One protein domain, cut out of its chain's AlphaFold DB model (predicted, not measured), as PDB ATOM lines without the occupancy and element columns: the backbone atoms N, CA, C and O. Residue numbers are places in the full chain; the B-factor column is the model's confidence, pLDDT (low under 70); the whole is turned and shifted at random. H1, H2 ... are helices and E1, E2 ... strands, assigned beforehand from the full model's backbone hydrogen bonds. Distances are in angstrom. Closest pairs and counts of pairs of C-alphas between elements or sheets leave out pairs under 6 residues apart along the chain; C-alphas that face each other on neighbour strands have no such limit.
ATOM      1  N   GLU A  17     -36.448  51.483 -40.484       97.19
ATOM      2  CA  GLU A  17     -36.783  50.200 -39.855       97.19
ATOM      3  C   GLU A  17     -36.298  49.005 -40.684       97.19
ATOM      4  O   GLU A  17     -35.775  48.035 -40.131       97.19
ATOM      5  N   LYS A  18     -36.423  49.077 -42.014       97.56
ATOM      6  CA  LYS A  18     -35.934  48.031 -42.924       97.56
ATOM      7  C   LYS A  18     -34.409  47.960 -42.968       97.56
ATOM      8  O   LYS A  18     -33.864  46.857 -42.952       97.56
ATOM      9  N   VAL A  19     -33.713  49.101 -42.972       97.88
ATOM     10  CA  VAL A  19     -32.242  49.131 -42.853       97.88
ATOM     11  C   VAL A  19     -31.795  48.587 -41.494       97.88
ATOM     12  O   VAL A  19     -30.866  47.786 -41.441       97.88
ATOM     13  N   ALA A  20     -32.486  48.938 -40.409       97.88
ATOM     14  CA  ALA A  20     -32.189  48.423 -39.076       97.88
ATOM     15  C   ALA A  20     -32.411  46.906 -38.987       97.88
ATOM     16  O   ALA A  20     -31.592  46.196 -38.409       97.88
ATOM     17  N   ALA A  21     -33.479  46.380 -39.595       97.44
ATOM     18  CA  ALA A  21     -33.691  44.937 -39.706       97.44
ATOM     19  C   ALA A  21     -32.539  44.257 -40.464       97.44
ATOM     20  O   ALA A  21     -32.000  43.262 -39.992       97.44
ATOM     21  N   CYS A  22     -32.086  44.854 -41.566       97.81
ATOM     22  CA  CYS A  22     -30.932  44.359 -42.310       97.81
ATOM     23  C   CYS A  22     -29.635  44.375 -41.476       97.81
ATOM     24  O   CYS A  22     -28.850  43.429 -41.519       97.81
ATOM     25  N   ALA A  23     -29.408  45.426 -40.684       97.38
ATOM     26  CA  ALA A  23     -28.267  45.504 -39.773       97.38
ATOM     27  C   ALA A  23     -28.336  44.441 -38.658       97.38
ATOM     28  O   ALA A  23     -27.297  43.896 -38.284       97.38
ATOM     29  N   ARG A  24     -29.536  44.086 -38.171       97.69
ATOM     30  CA  ARG A  24     -29.734  42.973 -37.221       97.69
ATOM     31  C   ARG A  24     -29.390  41.622 -37.842       97.69
ATOM     32  O   ARG A  24     -28.623  40.885 -37.234       97.69
ATOM     33  N   ASP A  25     -29.852  41.343 -39.060       97.50
ATOM     34  CA  ASP A  25     -29.489  40.110 -39.775       97.50
ATOM     35  C   ASP A  25     -27.962  39.980 -39.913       97.50
ATOM     36  O   ASP A  25     -27.386  38.913 -39.700       97.50
ATOM     37  N   ILE A  26     -27.273  41.084 -40.222       96.06
ATOM     38  CA  ILE A  26     -25.808  41.097 -40.324       96.06
ATOM     39  C   ILE A  26     -25.148  40.910 -38.954       96.06
ATOM     40  O   ILE A  26     -24.171  40.165 -38.854       96.06
ATOM     41  N   ALA A  27     -25.670  41.529 -37.893       95.50
ATOM     42  CA  ALA A  27     -25.189  41.310 -36.529       95.50
ATOM     43  C   ALA A  27     -25.312  39.832 -36.117       95.50
ATOM     44  O   ALA A  27     -24.367  39.259 -35.566       95.50
ATOM     45  N   ASP A  28     -26.435  39.195 -36.447       95.88
ATOM     46  CA  ASP A  28     -26.680  37.776 -36.195       95.88
ATOM     47  C   ASP A  28     -25.741  36.888 -37.025       95.88
ATOM     48  O   ASP A  28     -25.146  35.942 -36.497       95.88
ATOM     49  N   ALA A  29     -25.508  37.226 -38.297       94.31
ATOM     50  CA  ALA A  29     -24.538  36.530 -39.140       94.31
ATOM     51  C   ALA A  29     -23.104  36.652 -38.595       94.31
ATOM     52  O   ALA A  29     -22.352  35.671 -38.621       94.31
ATOM     53  N   LEU A  30     -22.741  37.814 -38.048       91.56
ATOM     54  CA  LEU A  30     -21.449  38.079 -37.409       91.56
ATOM     55  C   LEU A  30     -21.298  37.412 -36.038       91.56
ATOM     56  O   LEU A  30     -20.172  37.306 -35.544       91.56
ATOM     57  N   ASN A  31     -22.383  36.937 -35.417       89.31
ATOM     58  CA  ASN A  31     -22.334  36.378 -34.074       89.31
ATOM     59  C   ASN A  31     -21.333  35.212 -33.982       89.31
ATOM     60  O   ASN A  31     -21.395  34.225 -34.716       89.31
ATOM     61  N   GLY A  32     -20.382  35.338 -33.060       84.00
ATOM     62  CA  GLY A  32     -19.265  34.401 -32.905       84.00
ATOM     63  C   GLY A  32     -17.968  34.829 -33.601       84.00
ATOM     64  O   GLY A  32     -16.915  34.395 -33.148       84.00
ATOM     65  N   TYR A  33     -18.018  35.739 -34.580       85.62
ATOM     66  CA  TYR A  33     -16.838  36.280 -35.279       85.62
ATOM     67  C   TYR A  33     -16.529  37.715 -34.907       85.62
ATOM     68  O   TYR A  33     -15.368  38.059 -34.741       85.62
ATOM     69  N   GLY A  34     -17.554  38.545 -34.758       87.81
ATOM     70  CA  GLY A  34     -17.397  39.959 -34.467       87.81
ATOM     71  C   GLY A  34     -18.628  40.527 -33.789       87.81
ATOM     72  O   GLY A  34     -19.589  39.806 -33.508       87.81
ATOM     73  N   VAL A  35     -18.559  41.812 -33.466       90.12
ATOM     74  CA  VAL A  35     -19.665  42.570 -32.875       90.12
ATOM     75  C   VAL A  35     -19.678  43.946 -33.525       90.12
ATOM     76  O   VAL A  35     -18.620  44.556 -33.673       90.12
ATOM     77  N   LEU A  36     -20.862  44.404 -33.930       92.38
ATOM     78  CA  LEU A  36     -21.069  45.767 -34.413       92.38
ATOM     79  C   LEU A  36     -20.869  46.763 -33.261       92.38
ATOM     80  O   LEU A  36     -21.265  46.499 -32.125       92.38
ATOM     81  N   GLY A  37     -20.230  47.892 -33.548       91.62
ATOM     82  CA  GLY A  37     -19.978  48.956 -32.580       91.62
ATOM     83  C   GLY A  37     -21.194  49.845 -32.309       91.62
ATOM     84  O   GLY A  37     -21.225  50.524 -31.282       91.62
ATOM     85  N   LYS A  38     -22.185  49.844 -33.206       93.50
ATOM     86  CA  LYS A  38     -23.401  50.663 -33.121       93.50
ATOM     87  C   LYS A  38     -24.658  49.823 -32.938       93.50
ATOM     88  O   LYS A  38     -24.679  48.623 -33.217       93.50
ATOM     89  N   ALA A  39     -25.718  50.470 -32.459       94.25
ATOM     90  CA  ALA A  39     -27.030  49.846 -32.411       94.25
ATOM     91  C   ALA A  39     -27.591  49.758 -33.843       94.25
ATOM     92  O   ALA A  39     -27.445  50.721 -34.593       94.25
ATOM     93  N   PRO A  40     -28.259  48.662 -34.248       95.12
ATOM     94  CA  PRO A  40     -28.850  48.537 -35.586       95.12
ATOM     95  C   PRO A  40     -29.793  49.687 -35.973       95.12
ATOM     96  O   PRO A  40     -30.000  49.954 -37.152       95.12
ATOM     97  N   GLU A  41     -30.365  50.369 -34.983       95.00
ATOM     98  CA  GLU A  41     -31.259  51.514 -35.136       95.00
ATOM     99  C   GLU A  41     -30.531  52.840 -35.426       95.00
ATOM    100  O   GLU A  41     -31.200  53.824 -35.744       95.00
ATOM    101  N   ASP A  42     -29.193  52.880 -35.364       95.50
ATOM    102  CA  ASP A  42     -28.352  54.045 -35.692       95.50
ATOM    103  C   ASP A  42     -28.275  54.273 -37.218       95.50
ATOM    104  O   ASP A  42     -27.204  54.329 -37.832       95.50
ATOM    105  N   VAL A  43     -29.446  54.374 -37.842       96.56
ATOM    106  CA  VAL A  43     -29.647  54.623 -39.267       96.56
ATOM    107  C   VAL A  43     -29.712  56.124 -39.510       96.56
ATOM    108  O   VAL A  43     -30.405  56.854 -38.804       96.56
ATOM    109  N   SER A  44     -29.008  56.572 -40.543       94.00
ATOM    110  CA  SER A  44     -28.952  57.975 -40.941       94.00
ATOM    111  C   SER A  44     -29.329  58.139 -42.413       94.00
ATOM    112  O   SER A  44     -28.935  57.307 -43.238       94.00
ATOM    113  N   PRO A  45     -30.069  59.197 -42.768       93.62
ATOM    114  CA  PRO A  45     -30.390  59.486 -44.150       93.62
ATOM    115  C   PRO A  45     -29.234  60.197 -44.847       93.62
ATOM    116  O   PRO A  45     -28.509  60.983 -44.236       93.62
ATOM    117  N   GLN A  46     -29.091  59.938 -46.139       91.50
ATOM    118  CA  GLN A  46     -28.163  60.614 -47.035       91.50
ATOM    119  C   GLN A  46     -28.903  61.028 -48.315       91.50
ATOM    120  O   GLN A  46     -29.824  60.320 -48.739       91.50
ATOM    121  N   PRO A  47     -28.526  62.144 -48.963       88.69
ATOM    122  CA  PRO A  47     -29.010  62.438 -50.307       88.69
ATOM    123  C   PRO A  47     -28.540  61.342 -51.269       88.69
ATOM    124  O   PRO A  47     -27.442  60.804 -51.116       88.69
ATOM    125  N   CYS A  48     -29.361  60.997 -52.261       86.56
ATOM    126  CA  CYS A  48     -28.879  60.138 -53.340       86.56
ATOM    127  C   CYS A  48     -27.792  60.876 -54.139       86.56
ATOM    128  O   CYS A  48     -27.961  62.059 -54.447       86.56
ATOM    129  N   ASP A  49     -26.704  60.181 -54.489       68.88
ATOM    130  CA  ASP A  49     -25.633  60.738 -55.320       68.88
ATOM    131  C   ASP A  49     -26.204  61.372 -56.602       68.88
ATOM    132  O   ASP A  49     -27.139  60.847 -57.205       68.88
ATOM    133  N   GLU A  50     -25.631  62.509 -57.009       55.44
ATOM    134  CA  GLU A  50     -25.999  63.297 -58.203       55.44
ATOM    135  C   GLU A  50     -27.326  64.070 -58.144       55.44
ATOM    136  O   GLU A  50     -27.604  64.852 -59.058       55.44
ATOM    137  N   VAL A  51     -28.125  63.936 -57.083       55.09
ATOM    138  CA  VAL A  51     -29.356  64.720 -56.950       55.09
ATOM    139  C   VAL A  51     -29.059  65.962 -56.117       55.09
ATOM    140  O   VAL A  51     -28.795  65.874 -54.918       55.09
ATOM    141  N   GLU A  52     -29.082  67.143 -56.751       53.28
ATOM    142  CA  GLU A  52     -29.255  68.395 -56.006       53.28
ATOM    143  C   GLU A  52     -30.424  68.184 -55.043       53.28
ATOM    144  O   GLU A  52     -31.448  67.636 -55.446       53.28
ATOM    145  N   VAL A  53     -30.259  68.578 -53.778       60.41
ATOM    146  CA  VAL A  53     -31.296  68.567 -52.737       60.41
ATOM    147  C   VAL A  53     -32.420  69.513 -53.184       60.41
ATOM    148  O   VAL A  53     -32.503  70.657 -52.753       60.41
ATOM    149  N   ALA A  54     -33.197  69.094 -54.177       54.56
ATOM    150  CA  ALA A  54     -33.952  69.998 -55.036       54.56
ATOM    151  C   ALA A  54     -35.356  70.234 -54.490       54.56
ATOM    152  O   ALA A  54     -35.940  71.285 -54.746       54.56
ATOM    153  N   ASN A  55     -35.879  69.285 -53.706       64.75
ATOM    154  CA  ASN A  55     -37.268  69.303 -53.274       64.75
ATOM    155  C   ASN A  55     -37.361  69.212 -51.746       64.75
ATOM    156  O   ASN A  55     -37.203  68.118 -51.194       64.75
ATOM    157  N   PRO A  56     -37.619  70.340 -51.057       68.12
ATOM    158  CA  PRO A  56     -37.926  70.309 -49.639       68.12
ATOM    159  C   PRO A  56     -39.215  69.517 -49.400       68.12
ATOM    160  O   PRO A  56     -40.200  69.647 -50.131       68.12
ATOM    161  N   VAL A  57     -39.216  68.700 -48.355       77.81
ATOM    162  CA  VAL A  57     -40.400  67.971 -47.896       77.81
ATOM    163  C   VAL A  57     -41.251  68.900 -47.034       77.81
ATOM    164  O   VAL A  57     -40.750  69.555 -46.121       77.81
ATOM    165  N   SER A  58     -42.557  68.957 -47.302       73.00
ATOM    166  CA  SER A  58     -43.490  69.792 -46.535       73.00
ATOM    167  C   SER A  58     -44.374  68.961 -45.601       73.00
ATOM    168  O   SER A  58     -44.723  67.825 -45.912       73.00
ATOM    169  N   GLY A  59     -44.786  69.547 -44.471       68.44
ATOM    170  CA  GLY A  59     -45.884  69.013 -43.653       68.44
ATOM    171  C   GLY A  59     -45.519  68.030 -42.533       68.44
ATOM    172  O   GLY A  59     -46.432  67.487 -41.914       68.44
ATOM    173  N   GLU A  60     -44.237  67.820 -42.226       71.44
ATOM    174  CA  GLU A  60     -43.818  66.974 -41.096       71.44
ATOM    175  C   GLU A  60     -43.936  67.706 -39.735       71.44
ATOM    176  O   GLU A  60     -43.647  68.905 -39.647       71.44
ATOM    177  N   PRO A  61     -44.340  67.022 -38.643       76.69
ATOM    178  CA  PRO A  61     -44.346  67.597 -37.295       76.69
ATOM    179  C   PRO A  61     -42.941  67.982 -36.807       76.69
ATOM    180  O   PRO A  61     -41.968  67.288 -37.081       76.69
ATOM    181  N   ALA A  62     -42.828  69.017 -35.964       80.38
ATOM    182  CA  ALA A  62     -41.543  69.432 -35.380       80.38
ATOM    183  C   ALA A  62     -40.841  68.320 -34.570       80.38
ATOM    184  O   ALA A  62     -39.617  68.286 -34.484       80.38
ATOM    185  N   GLU A  63     -41.607  67.392 -33.990       81.50
ATOM    186  CA  GLU A  63     -41.062  66.221 -33.299       81.50
ATOM    187  C   GLU A  63     -40.351  65.254 -34.259       81.50
ATOM    188  O   GLU A  63     -39.380  64.609 -33.859       81.50
ATOM    189  N   ALA A  64     -40.782  65.174 -35.523       82.06
ATOM    190  CA  ALA A  64     -40.149  64.329 -36.529       82.06
ATOM    191  C   ALA A  64     -38.729  64.814 -36.839       82.06
ATOM    192  O   ALA A  64     -37.818  63.998 -36.849       82.06
ATOM    193  N   ALA A  65     -38.502  66.131 -36.916       83.50
ATOM    194  CA  ALA A  65     -37.175  66.728 -37.117       83.50
ATOM    195  C   ALA A  65     -36.138  66.386 -36.025       83.50
ATOM    196  O   ALA A  65     -34.943  66.597 -36.215       83.50
ATOM    197  N   SER A  66     -36.575  65.851 -34.878       86.31
ATOM    198  CA  SER A  66     -35.684  65.362 -33.816       86.31
ATOM    199  C   SER A  66     -35.288  63.886 -33.961       86.31
ATOM    200  O   SER A  66     -34.468  63.389 -33.186       86.31
ATOM    201  N   ARG A  67     -35.876  63.159 -34.920       89.44
ATOM    202  CA  ARG A  67     -35.608  61.736 -35.148       89.44
ATOM    203  C   ARG A  67     -34.304  61.556 -35.934       89.44
ATOM    204  O   ARG A  67     -34.056  62.308 -36.871       89.44
ATOM    205  N   PRO A  68     -33.494  60.529 -35.616       88.25
ATOM    206  CA  PRO A  68     -32.213  60.294 -36.293       88.25
ATOM    207  C   PRO A  68     -32.358  59.945 -37.784       88.25
ATOM    208  O   PRO A  68     -31.430  60.161 -38.557       88.25
ATOM    209  N   TRP A  69     -33.530  59.451 -38.191       92.06
ATOM    210  CA  TRP A  69     -33.867  59.098 -39.571       92.06
ATOM    211  C   TRP A  69     -34.671  60.180 -40.309       92.06
ATOM    212  O   TRP A  69     -35.173  59.923 -41.396       92.06
ATOM    213  N   PHE A  70     -34.860  61.368 -39.734       91.69
ATOM    214  CA  PHE A  70     -35.658  62.422 -40.364       91.69
ATOM    215  C   PHE A  70     -35.049  62.930 -41.675       91.69
ATOM    216  O   PHE A  70     -33.839  63.134 -41.756       91.69
ATOM    217  N   VAL A  71     -35.895  63.196 -42.676       89.50
ATOM    218  CA  VAL A  71     -35.471  63.681 -43.996       89.50
ATOM    219  C   VAL A  71     -36.349  64.851 -44.430       89.50
ATOM    220  O   VAL A  71     -37.547  64.690 -44.632       89.50
ATOM    221  N   ASP A  72     -35.748  66.021 -44.626       86.81
ATOM    222  CA  ASP A  72     -36.402  67.214 -45.179       86.81
ATOM    223  C   ASP A  72     -36.181  67.377 -46.690       86.81
ATOM    224  O   ASP A  72     -36.540  68.403 -47.269       86.81
ATOM    225  N   TYR A  73     -35.631  66.353 -47.341       85.56
ATOM    226  CA  TYR A  73     -35.319  66.318 -48.762       85.56
ATOM    227  C   TYR A  73     -35.806  65.046 -49.467       85.56
ATOM    228  O   TYR A  73     -35.990  63.985 -48.876       85.56
ATOM    229  N   SER A  74     -35.997  65.153 -50.778       86.88
ATOM    230  CA  SER A  74     -36.270  64.028 -51.671       86.88
ATOM    231  C   SER A  74     -35.444  64.202 -52.951       86.88
ATOM    232  O   SER A  74     -35.363  65.326 -53.456       86.88
ATOM    233  N   PRO A  75     -34.840  63.133 -53.498       90.00
ATOM    234  CA  PRO A  75     -34.832  61.759 -53.003       90.00
ATOM    235  C   PRO A  75     -33.730  61.503 -51.957       90.00
ATOM    236  O   PRO A  75     -32.796  62.291 -51.803       90.00
ATOM    237  N   TYR A  76     -33.833  60.381 -51.247       91.62
ATOM    238  CA  TYR A  76     -32.930  60.018 -50.155       91.62
ATOM    239  C   TYR A  76     -32.581  58.523 -50.135       91.62
ATOM    240  O   TYR A  76     -33.283  57.686 -50.706       91.62
ATOM    241  N   VAL A  77     -31.507  58.181 -49.428       94.19
ATOM    242  CA  VAL A  77     -31.108  56.817 -49.056       94.19
ATOM    243  C   VAL A  77     -31.035  56.732 -47.535       94.19
ATOM    244  O   VAL A  77     -30.527  57.642 -46.889       94.19
ATOM    245  N   MET A  78     -31.504  55.633 -46.952       96.62
ATOM    246  CA  MET A  78     -31.228  55.292 -45.555       96.62
ATOM    247  C   MET A  78     -29.981  54.430 -45.471       96.62
ATOM    248  O   MET A  78     -29.872  53.441 -46.195       96.62
ATOM    249  N   MET A  79     -29.060  54.790 -44.581       97.25
ATOM    250  CA  MET A  79     -27.782  54.107 -44.427       97.25
ATOM    251  C   MET A  79     -27.484  53.767 -42.972       97.25
ATOM    252  O   MET A  79     -27.610  54.605 -42.079       97.25
ATOM    253  N   TYR A  80     -26.996  52.551 -42.761       97.88
ATOM    254  CA  TYR A  80     -26.288  52.143 -41.556       97.88
ATOM    255  C   TYR A  80     -24.827  51.898 -41.934       97.88
ATOM    256  O   TYR A  80     -24.545  51.146 -42.866       97.88
ATOM    257  N   ILE A  81     -23.898  52.546 -41.232       96.00
ATOM    258  CA  ILE A  81     -22.459  52.411 -41.480       96.00
ATOM    259  C   ILE A  81     -21.762  52.148 -40.159       96.00
ATOM    260  O   ILE A  81     -21.839  52.965 -39.232       96.00
ATOM    261  N   ASP A  82     -21.027  51.048 -40.098       96.06
ATOM    262  CA  ASP A  82     -20.299  50.656 -38.905       96.06
ATOM    263  C   ASP A  82     -19.068  49.799 -39.219       96.06
ATOM    264  O   ASP A  82     -18.842  49.377 -40.356       96.06
ATOM    265  N   TYR A  83     -18.271  49.541 -38.187       91.88
ATOM    266  CA  TYR A  83     -17.186  48.575 -38.211       91.88
ATOM    267  C   TYR A  83     -17.450  47.486 -37.176       91.88
ATOM    268  O   TYR A  83     -17.819  47.777 -36.040       91.88
ATOM    269  N   ALA A  84     -17.197  46.237 -37.553       89.50
ATOM    270  CA  ALA A  84     -17.172  45.121 -36.622       89.50
ATOM    271  C   ALA A  84     -15.722  44.716 -36.344       89.50
ATOM    272  O   ALA A  84     -14.972  44.365 -37.262       89.50
ATOM    273  N   ASP A  85     -15.340  44.743 -35.069       86.12
ATOM    274  CA  ASP A  85     -14.088  44.152 -34.607       86.12
ATOM    275  C   ASP A  85     -14.196  42.626 -34.674       86.12
ATOM    276  O   ASP A  85     -15.141  42.043 -34.127       86.12
ATOM    277  N   LEU A  86     -13.233  41.965 -35.325       84.38
ATOM    278  CA  LEU A  86     -13.162  40.507 -35.303       84.38
ATOM    279  C   LEU A  86     -12.557  40.033 -33.972       84.38
ATOM    280  O   LEU A  86     -11.575  40.583 -33.474       84.38
ATOM    281  N   LYS A  87     -13.160  38.999 -33.380       79.88
ATOM    282  CA  LYS A  87     -12.777  38.421 -32.081       79.88
ATOM    283  C   LYS A  87     -11.455  37.662 -32.147       79.88
ATOM    284  O   LYS A  87     -10.752  37.576 -31.142       79.88
ATOM    285  N   THR A  88     -11.136  37.093 -33.303       74.12
ATOM    286  CA  THR A  88      -9.898  36.363 -33.580       74.12
ATOM    287  C   THR A  88      -9.145  37.051 -34.722       74.12
ATOM    288  O   THR A  88      -9.791  37.563 -35.639       74.12
ATOM    289  N   PRO A  89      -7.796  37.069 -34.715       65.00
ATOM    290  CA  PRO A  89      -6.974  37.569 -35.825       65.00
ATOM    291  C   PRO A  89      -7.018  36.670 -37.077       65.00
ATOM    292  O   PRO A  89      -5.994  36.444 -37.722       65.00
ATOM    293  N   ASP A  90      -8.177  36.098 -37.389       65.38
ATOM    294  CA  ASP A  90      -8.349  35.224 -38.539       65.38
ATOM    295  C   ASP A  90      -8.296  36.044 -39.836       65.38
ATOM    296  O   ASP A  90      -8.584  37.244 -39.850       65.38
ATOM    297  N   ASP A  91      -7.921  35.394 -40.944       72.38
ATOM    298  CA  ASP A  91      -8.004  36.019 -42.267       72.38
ATOM    299  C   ASP A  91      -9.450  36.496 -42.497       72.38
ATOM    300  O   ASP A  91     -10.424  35.772 -42.262       72.38
ATOM    301  N   VAL A  92      -9.590  37.743 -42.945       81.69
ATOM    302  CA  VAL A  92     -10.885  38.393 -43.153       81.69
ATOM    303  C   VAL A  92     -11.716  37.649 -44.199       81.69
ATOM    304  O   VAL A  92     -12.943  37.606 -44.115       81.69
ATOM    305  N   ARG A  93     -11.061  36.994 -45.163       83.56
ATOM    306  CA  ARG A  93     -11.736  36.252 -46.235       83.56
ATOM    307  C   ARG A  93     -12.589  35.084 -45.719       83.56
ATOM    308  O   ARG A  93     -13.780  35.055 -46.035       83.56
ATOM    309  N   PRO A  94     -12.060  34.148 -44.905       82.88
ATOM    310  CA  PRO A  94     -12.868  33.136 -44.225       82.88
ATOM    311  C   PRO A  94     -14.065  33.693 -43.447       82.88
ATOM    312  O   PRO A  94     -15.152  33.120 -43.531       82.88
ATOM    313  N   ALA A  95     -13.890  34.807 -42.727       83.81
ATOM    314  CA  ALA A  95     -14.975  35.428 -41.970       83.81
ATOM    315  C   ALA A  95     -16.090  35.932 -42.900       83.81
ATOM    316  O   ALA A  95     -17.259  35.609 -42.691       83.81
ATOM    317  N   LEU A  96     -15.737  36.642 -43.977       87.38
ATOM    318  CA  LEU A  96     -16.700  37.130 -44.971       87.38
ATOM    319  C   LEU A  96     -17.441  35.990 -45.679       87.38
ATOM    320  O   LEU A  96     -18.653  36.079 -45.869       87.38
ATOM    321  N   ALA A  97     -16.751  34.899 -46.019       87.31
ATOM    322  CA  ALA A  97     -17.385  33.731 -46.630       87.31
ATOM    323  C   ALA A  97     -18.427  33.085 -45.700       87.31
ATOM    324  O   ALA A  97     -19.508  32.699 -46.144       87.31
ATOM    325  N   GLN A  98     -18.127  32.992 -44.401       88.56
ATOM    326  CA  GLN A  98     -19.044  32.422 -43.409       88.56
ATOM    327  C   GLN A  98     -20.230  33.348 -43.118       88.56
ATOM    328  O   GLN A  98     -21.361  32.870 -43.032       88.56
ATOM    329  N   VAL A  99     -19.999  34.661 -43.032       90.38
ATOM    330  CA  VAL A  99     -21.071  35.667 -42.939       90.38
ATOM    331  C   VAL A  99     -21.987  35.582 -44.160       90.38
ATOM    332  O   VAL A  99     -23.203  35.499 -44.003       90.38
ATOM    333  N   GLY A 100     -21.419  35.517 -45.367       91.88
ATOM    334  CA  GLY A 100     -22.182  35.386 -46.608       91.88
ATOM    335  C   GLY A 100     -23.039  34.120 -46.659       91.88
ATOM    336  O   GLY A 100     -24.201  34.194 -47.045       91.88
ATOM    337  N   ALA A 101     -22.507  32.978 -46.214       92.00
ATOM    338  CA  ALA A 101     -23.271  31.732 -46.133       92.00
ATOM    339  C   ALA A 101     -24.456  31.838 -45.157       92.00
ATOM    340  O   ALA A 101     -25.570  31.461 -45.507       92.00
ATOM    341  N   ARG A 102     -24.247  32.418 -43.969       94.44
ATOM    342  CA  ARG A 102     -25.323  32.611 -42.979       94.44
ATOM    343  C   ARG A 102     -26.408  33.562 -43.473       94.44
ATOM    344  O   ARG A 102     -27.587  33.295 -43.278       94.44
ATOM    345  N   LEU A 103     -26.022  34.657 -44.125       95.19
ATOM    346  CA  LEU A 103     -26.979  35.578 -44.737       95.19
ATOM    347  C   LEU A 103     -27.782  34.883 -45.846       95.19
ATOM    348  O   LEU A 103     -28.996  35.067 -45.933       95.19
ATOM    349  N   ALA A 104     -27.138  34.036 -46.653       94.19
ATOM    350  CA  ALA A 104     -27.830  33.240 -47.663       94.19
ATOM    351  C   ALA A 104     -28.851  32.264 -47.049       94.19
ATOM    352  O   ALA A 104     -29.959  32.144 -47.572       94.19
ATOM    353  N   ASP A 105     -28.539  31.642 -45.906       95.00
ATOM    354  CA  ASP A 105     -29.494  30.811 -45.152       95.00
ATOM    355  C   ASP A 105     -30.706  31.621 -44.646       95.00
ATOM    356  O   ASP A 105     -31.800  31.077 -44.493       95.00
ATOM    357  N   MET A 106     -30.540  32.933 -44.441       95.00
ATOM    358  CA  MET A 106     -31.613  33.883 -44.109       95.00
ATOM    359  C   MET A 106     -32.350  34.431 -45.347       95.00
ATOM    360  O   MET A 106     -33.241  35.270 -45.223       95.00
ATOM    361  N   GLY A 107     -32.017  33.954 -46.550       95.25
ATOM    362  CA  GLY A 107     -32.674  34.332 -47.804       95.25
ATOM    363  C   GLY A 107     -32.067  35.545 -48.513       95.25
ATOM    364  O   GLY A 107     -32.639  36.022 -49.495       95.25
ATOM    365  N   TRP A 108     -30.919  36.043 -48.053       96.38
ATOM    366  CA  TRP A 108     -30.177  37.080 -48.764       96.38
ATOM    367  C   TRP A 108     -29.496  36.519 -50.017       96.38
ATOM    368  O   TRP A 108     -29.129  35.347 -50.087       96.38
ATOM    369  N   THR A 109     -29.295  37.366 -51.027       93.88
ATOM    370  CA  THR A 109     -28.724  36.965 -52.320       93.88
ATOM    371  C   THR A 109     -27.402  37.688 -52.588       93.88
ATOM    372  O   THR A 109     -27.401  38.909 -52.756       93.88
ATOM    373  N   PRO A 110     -26.262  36.977 -52.672       89.12
ATOM    374  CA  PRO A 110     -24.989  37.576 -53.073       89.12
ATOM    375  C   PRO A 110     -25.072  38.184 -54.477       89.12
ATOM    376  O   PRO A 110     -25.483  37.522 -55.430       89.12
ATOM    377  N   ARG A 111     -24.673  39.453 -54.615       83.31
ATOM    378  CA  ARG A 111     -24.665  40.193 -55.890       83.31
ATOM    379  C   ARG A 111     -23.337  40.051 -56.626       83.31
ATOM    380  O   ARG A 111     -23.314  40.065 -57.854       83.31
ATOM    381  N   THR A 112     -22.247  39.862 -55.891       64.94
ATOM    382  CA  THR A 112     -20.928  39.521 -56.432       64.94
ATOM    383  C   THR A 112     -20.427  38.225 -55.808       64.94
ATOM    384  O   THR A 112     -20.374  38.073 -54.594       64.94
ATOM    385  N   PRO A 125     -33.668  40.087 -48.708       90.44
ATOM    386  CA  PRO A 125     -34.998  39.742 -49.184       90.44
ATOM    387  C   PRO A 125     -35.917  40.976 -49.120       90.44
ATOM    388  O   PRO A 125     -35.906  41.731 -48.152       90.44
ATOM    389  N   GLY A 126     -36.745  41.188 -50.147       77.06
ATOM    390  CA  GLY A 126     -37.754  42.262 -50.133       77.06
ATOM    391  C   GLY A 126     -37.431  43.518 -50.951       77.06
ATOM    392  O   GLY A 126     -38.179  44.491 -50.875       77.06
ATOM    393  N   GLY A 127     -36.399  43.478 -51.798       76.00
ATOM    394  CA  GLY A 127     -36.269  44.361 -52.962       76.00
ATOM    395  C   GLY A 127     -35.451  45.631 -52.728       76.00
ATOM    396  O   GLY A 127     -35.929  46.610 -52.145       76.00
ATOM    397  N   GLY A 128     -34.233  45.630 -53.280       87.62
ATOM    398  CA  GLY A 128     -33.381  46.808 -53.452       87.62
ATOM    399  C   GLY A 128     -32.587  47.251 -52.223       87.62
ATOM    400  O   GLY A 128     -31.720  48.106 -52.369       87.62
ATOM    401  N   TYR A 129     -32.859  46.691 -51.042       95.69
ATOM    402  CA  TYR A 129     -31.997  46.851 -49.868       95.69
ATOM    403  C   TYR A 129     -30.822  45.894 -49.949       95.69
ATOM    404  O   TYR A 129     -30.948  44.783 -50.463       95.69
ATOM    405  N   GLY A 130     -29.697  46.277 -49.372       95.38
ATOM    406  CA  GLY A 130     -28.557  45.385 -49.320       95.38
ATOM    407  C   GLY A 130     -27.448  45.913 -48.447       95.38
ATOM    408  O   GLY A 130     -27.601  46.905 -47.731       95.38
ATOM    409  N   ALA A 131     -26.326  45.218 -48.521       95.88
ATOM    410  CA  ALA A 131     -25.133  45.584 -47.807       95.88
ATOM    411  C   ALA A 131     -23.875  45.363 -48.642       95.88
ATOM    412  O   ALA A 131     -23.803  44.477 -49.497       95.88
ATOM    413  N   VAL A 132     -22.869  46.168 -48.325       93.94
ATOM    414  CA  VAL A 132     -21.472  45.952 -48.677       93.94
ATOM    415  C   VAL A 132     -20.725  45.677 -47.379       93.94
ATOM    416  O   VAL A 132     -20.739  46.496 -46.457       93.94
ATOM    417  N   ILE A 133     -20.094  44.509 -47.297       92.75
ATOM    418  CA  ILE A 133     -19.314  44.080 -46.139       92.75
ATOM    419  C   ILE A 133     -17.867  43.901 -46.586       92.75
ATOM    420  O   ILE A 133     -17.543  42.942 -47.283       92.75
ATOM    421  N   GLY A 134     -17.006  44.844 -46.215       89.69
ATOM    422  CA  GLY A 134     -15.615  44.918 -46.660       89.69
ATOM    423  C   GLY A 134     -14.635  44.532 -45.561       89.69
ATOM    424  O   GLY A 134     -14.840  44.859 -44.404       89.69
ATOM    425  N   GLY A 135     -13.546  43.864 -45.905       87.25
ATOM    426  CA  GLY A 135     -12.473  43.507 -44.996       87.25
ATOM    427  C   GLY A 135     -11.358  44.538 -44.963       87.25
ATOM    428  O   GLY A 135     -10.819  44.900 -46.008       87.25
ATOM    429  N   ILE A 136     -10.966  44.964 -43.764       81.88
ATOM    430  CA  ILE A 136      -9.850  45.887 -43.546       81.88
ATOM    431  C   ILE A 136      -8.876  45.311 -42.515       81.88
ATOM    432  O   ILE A 136      -9.276  44.656 -41.554       81.88
ATOM    433  N   VAL A 137      -7.583  45.572 -42.699       76.06
ATOM    434  CA  VAL A 137      -6.542  45.267 -41.708       76.06
ATOM    435  C   VAL A 137      -5.960  46.591 -41.239       76.06
ATOM    436  O   VAL A 137      -5.481  47.380 -42.057       76.06
ATOM    437  N   LEU A 138      -6.043  46.859 -39.939       74.06
ATOM    438  CA  LEU A 138      -5.503  48.079 -39.346       74.06
ATOM    439  C   LEU A 138      -3.973  48.014 -39.224       74.06
ATOM    440  O   LEU A 138      -3.359  46.954 -39.337       74.06
ATOM    441  N   GLY A 139      -3.340  49.169 -38.998       63.50
ATOM    442  CA  GLY A 139      -1.876  49.299 -38.944       63.50
ATOM    443  C   GLY A 139      -1.185  48.523 -37.811       63.50
ATOM    444  O   GLY A 139       0.031  48.358 -37.851       63.50
ATOM    445  N   ASP A 140      -1.938  48.030 -36.827       70.94
ATOM    446  CA  ASP A 140      -1.493  47.143 -35.745       70.94
ATOM    447  C   ASP A 140      -1.747  45.650 -36.035       70.94
ATOM    448  O   ASP A 140      -1.463  44.792 -35.200       70.94
ATOM    449  N   GLY A 141      -2.259  45.330 -37.227       70.62
ATOM    450  CA  GLY A 141      -2.608  43.975 -37.635       70.62
ATOM    451  C   GLY A 141      -3.973  43.507 -37.136       70.62
ATOM    452  O   GLY A 141      -4.300  42.342 -37.352       70.62
ATOM    453  N   GLN A 142      -4.778  44.367 -36.499       78.31
ATOM    454  CA  GLN A 142      -6.126  44.005 -36.071       78.31
ATOM    455  C   GLN A 142      -7.082  43.984 -37.280       78.31
ATOM    456  O   GLN A 142      -7.277  45.019 -37.929       78.31
ATOM    457  N   PRO A 143      -7.687  42.830 -37.621       82.31
ATOM    458  CA  PRO A 143      -8.650  42.765 -38.706       82.31
ATOM    459  C   PRO A 143     -10.024  43.284 -38.257       82.31
ATOM    460  O   PRO A 143     -10.492  42.997 -37.153       82.31
ATOM    461  N   ARG A 144     -10.694  44.025 -39.140       88.50
ATOM    462  CA  ARG A 144     -12.090  44.456 -38.991       88.50
ATOM    463  C   ARG A 144     -12.859  44.194 -40.270       88.50
ATOM    464  O   ARG A 144     -12.278  44.056 -41.348       88.50
ATOM    465  N   VAL A 145     -14.177  44.213 -40.152       89.69
ATOM    466  CA  VAL A 145     -15.055  44.348 -41.310       89.69
ATOM    467  C   VAL A 145     -15.790  45.680 -41.258       89.69
ATOM    468  O   VAL A 145     -16.320  46.067 -40.221       89.69
ATOM    469  N   THR A 146     -15.807  46.398 -42.371       92.81
ATOM    470  CA  THR A 146     -16.720  47.511 -42.616       92.81
ATOM    471  C   THR A 146     -18.074  46.931 -42.991       92.81
ATOM    472  O   THR A 146     -18.140  46.032 -43.828       92.81
ATOM    473  N   VAL A 147     -19.148  47.451 -42.411       95.44
ATOM    474  CA  VAL A 147     -20.526  47.092 -42.743       95.44
ATOM    475  C   VAL A 147     -21.245  48.353 -43.191       95.44
ATOM    476  O   VAL A 147     -21.399  49.294 -42.415       95.44
TER     477      VAL A 147
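This is residues 17 to 112 and 125 to 147 of the 164 residues of an uncharacterized protein of Actinomadura rayongensis (UniProt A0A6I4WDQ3). A strongly twisted antiparallel sheet is built along one long strand, E3, with E2 beside one end of it, E1 and E5 on its two sides near the other, and E4 beyond E5; helices H1 and H2 pack on one face. A wide loop, residues 48 to 75, makes one end of the long axis. The printed part has 119 residues, with two named helices and five named strands in the order H1 E1 E2 E3 H2 E4 E5; the class is mixed, with 59 residues, under half, in named elements. It is only just loose, close to compact, with a radius of gyration of the C-alphas of 16.7 A, and spans 50 by 33 by 28 A.

H1, residues 17 to 30, begins at C-alpha 17 (-36.783, 50.200, -39.855) and measures 19.7 A. E1 is residues 34 to 36, 6.9 A, and E2 residues 44 to 47, 10.4 A. E3, residues 76 to 86, measures 31.5 A. H2, residues 92 to 105, measures 20.2 A. E4, residues 130 to 137, measures 23.3 A; E5, residues 143 to 147, 13.3 A, ends at C-alpha 147 (-20.526, 47.092, -42.743).

E3 is antiparallel to E2 (N 46 and O 77, 2.8 A), E1 (N 35 and O 85, 3.5 A) and E5 (N 84 and O 145, 2.8 A). E4 and E5 form a hairpin, with N 146 and O 134 at 2.7 A. H1 is on the sheet, its closest C-alphas to E3 those of Val 19 and Tyr 80, 6.8 A. H2 is on the same face, at a height of 8.3 A. H1 and H2 touch, closest at the C-alphas of Ala 29 and Val 99, 5.2 A, at a steep tilt of 58 degrees. In both helices every O i to N i+4 pair is within hydrogen-bond range.

The C-alphas farthest apart, of Gly 59 and Asp 90, are 50.8 A apart. Residues 113 to 124 are cut out; C-alphas 112 and 125 are 15.8 A apart. The link E2 to E3 is long. Thirteen residues have pLDDT under 70, among them 49 to 56.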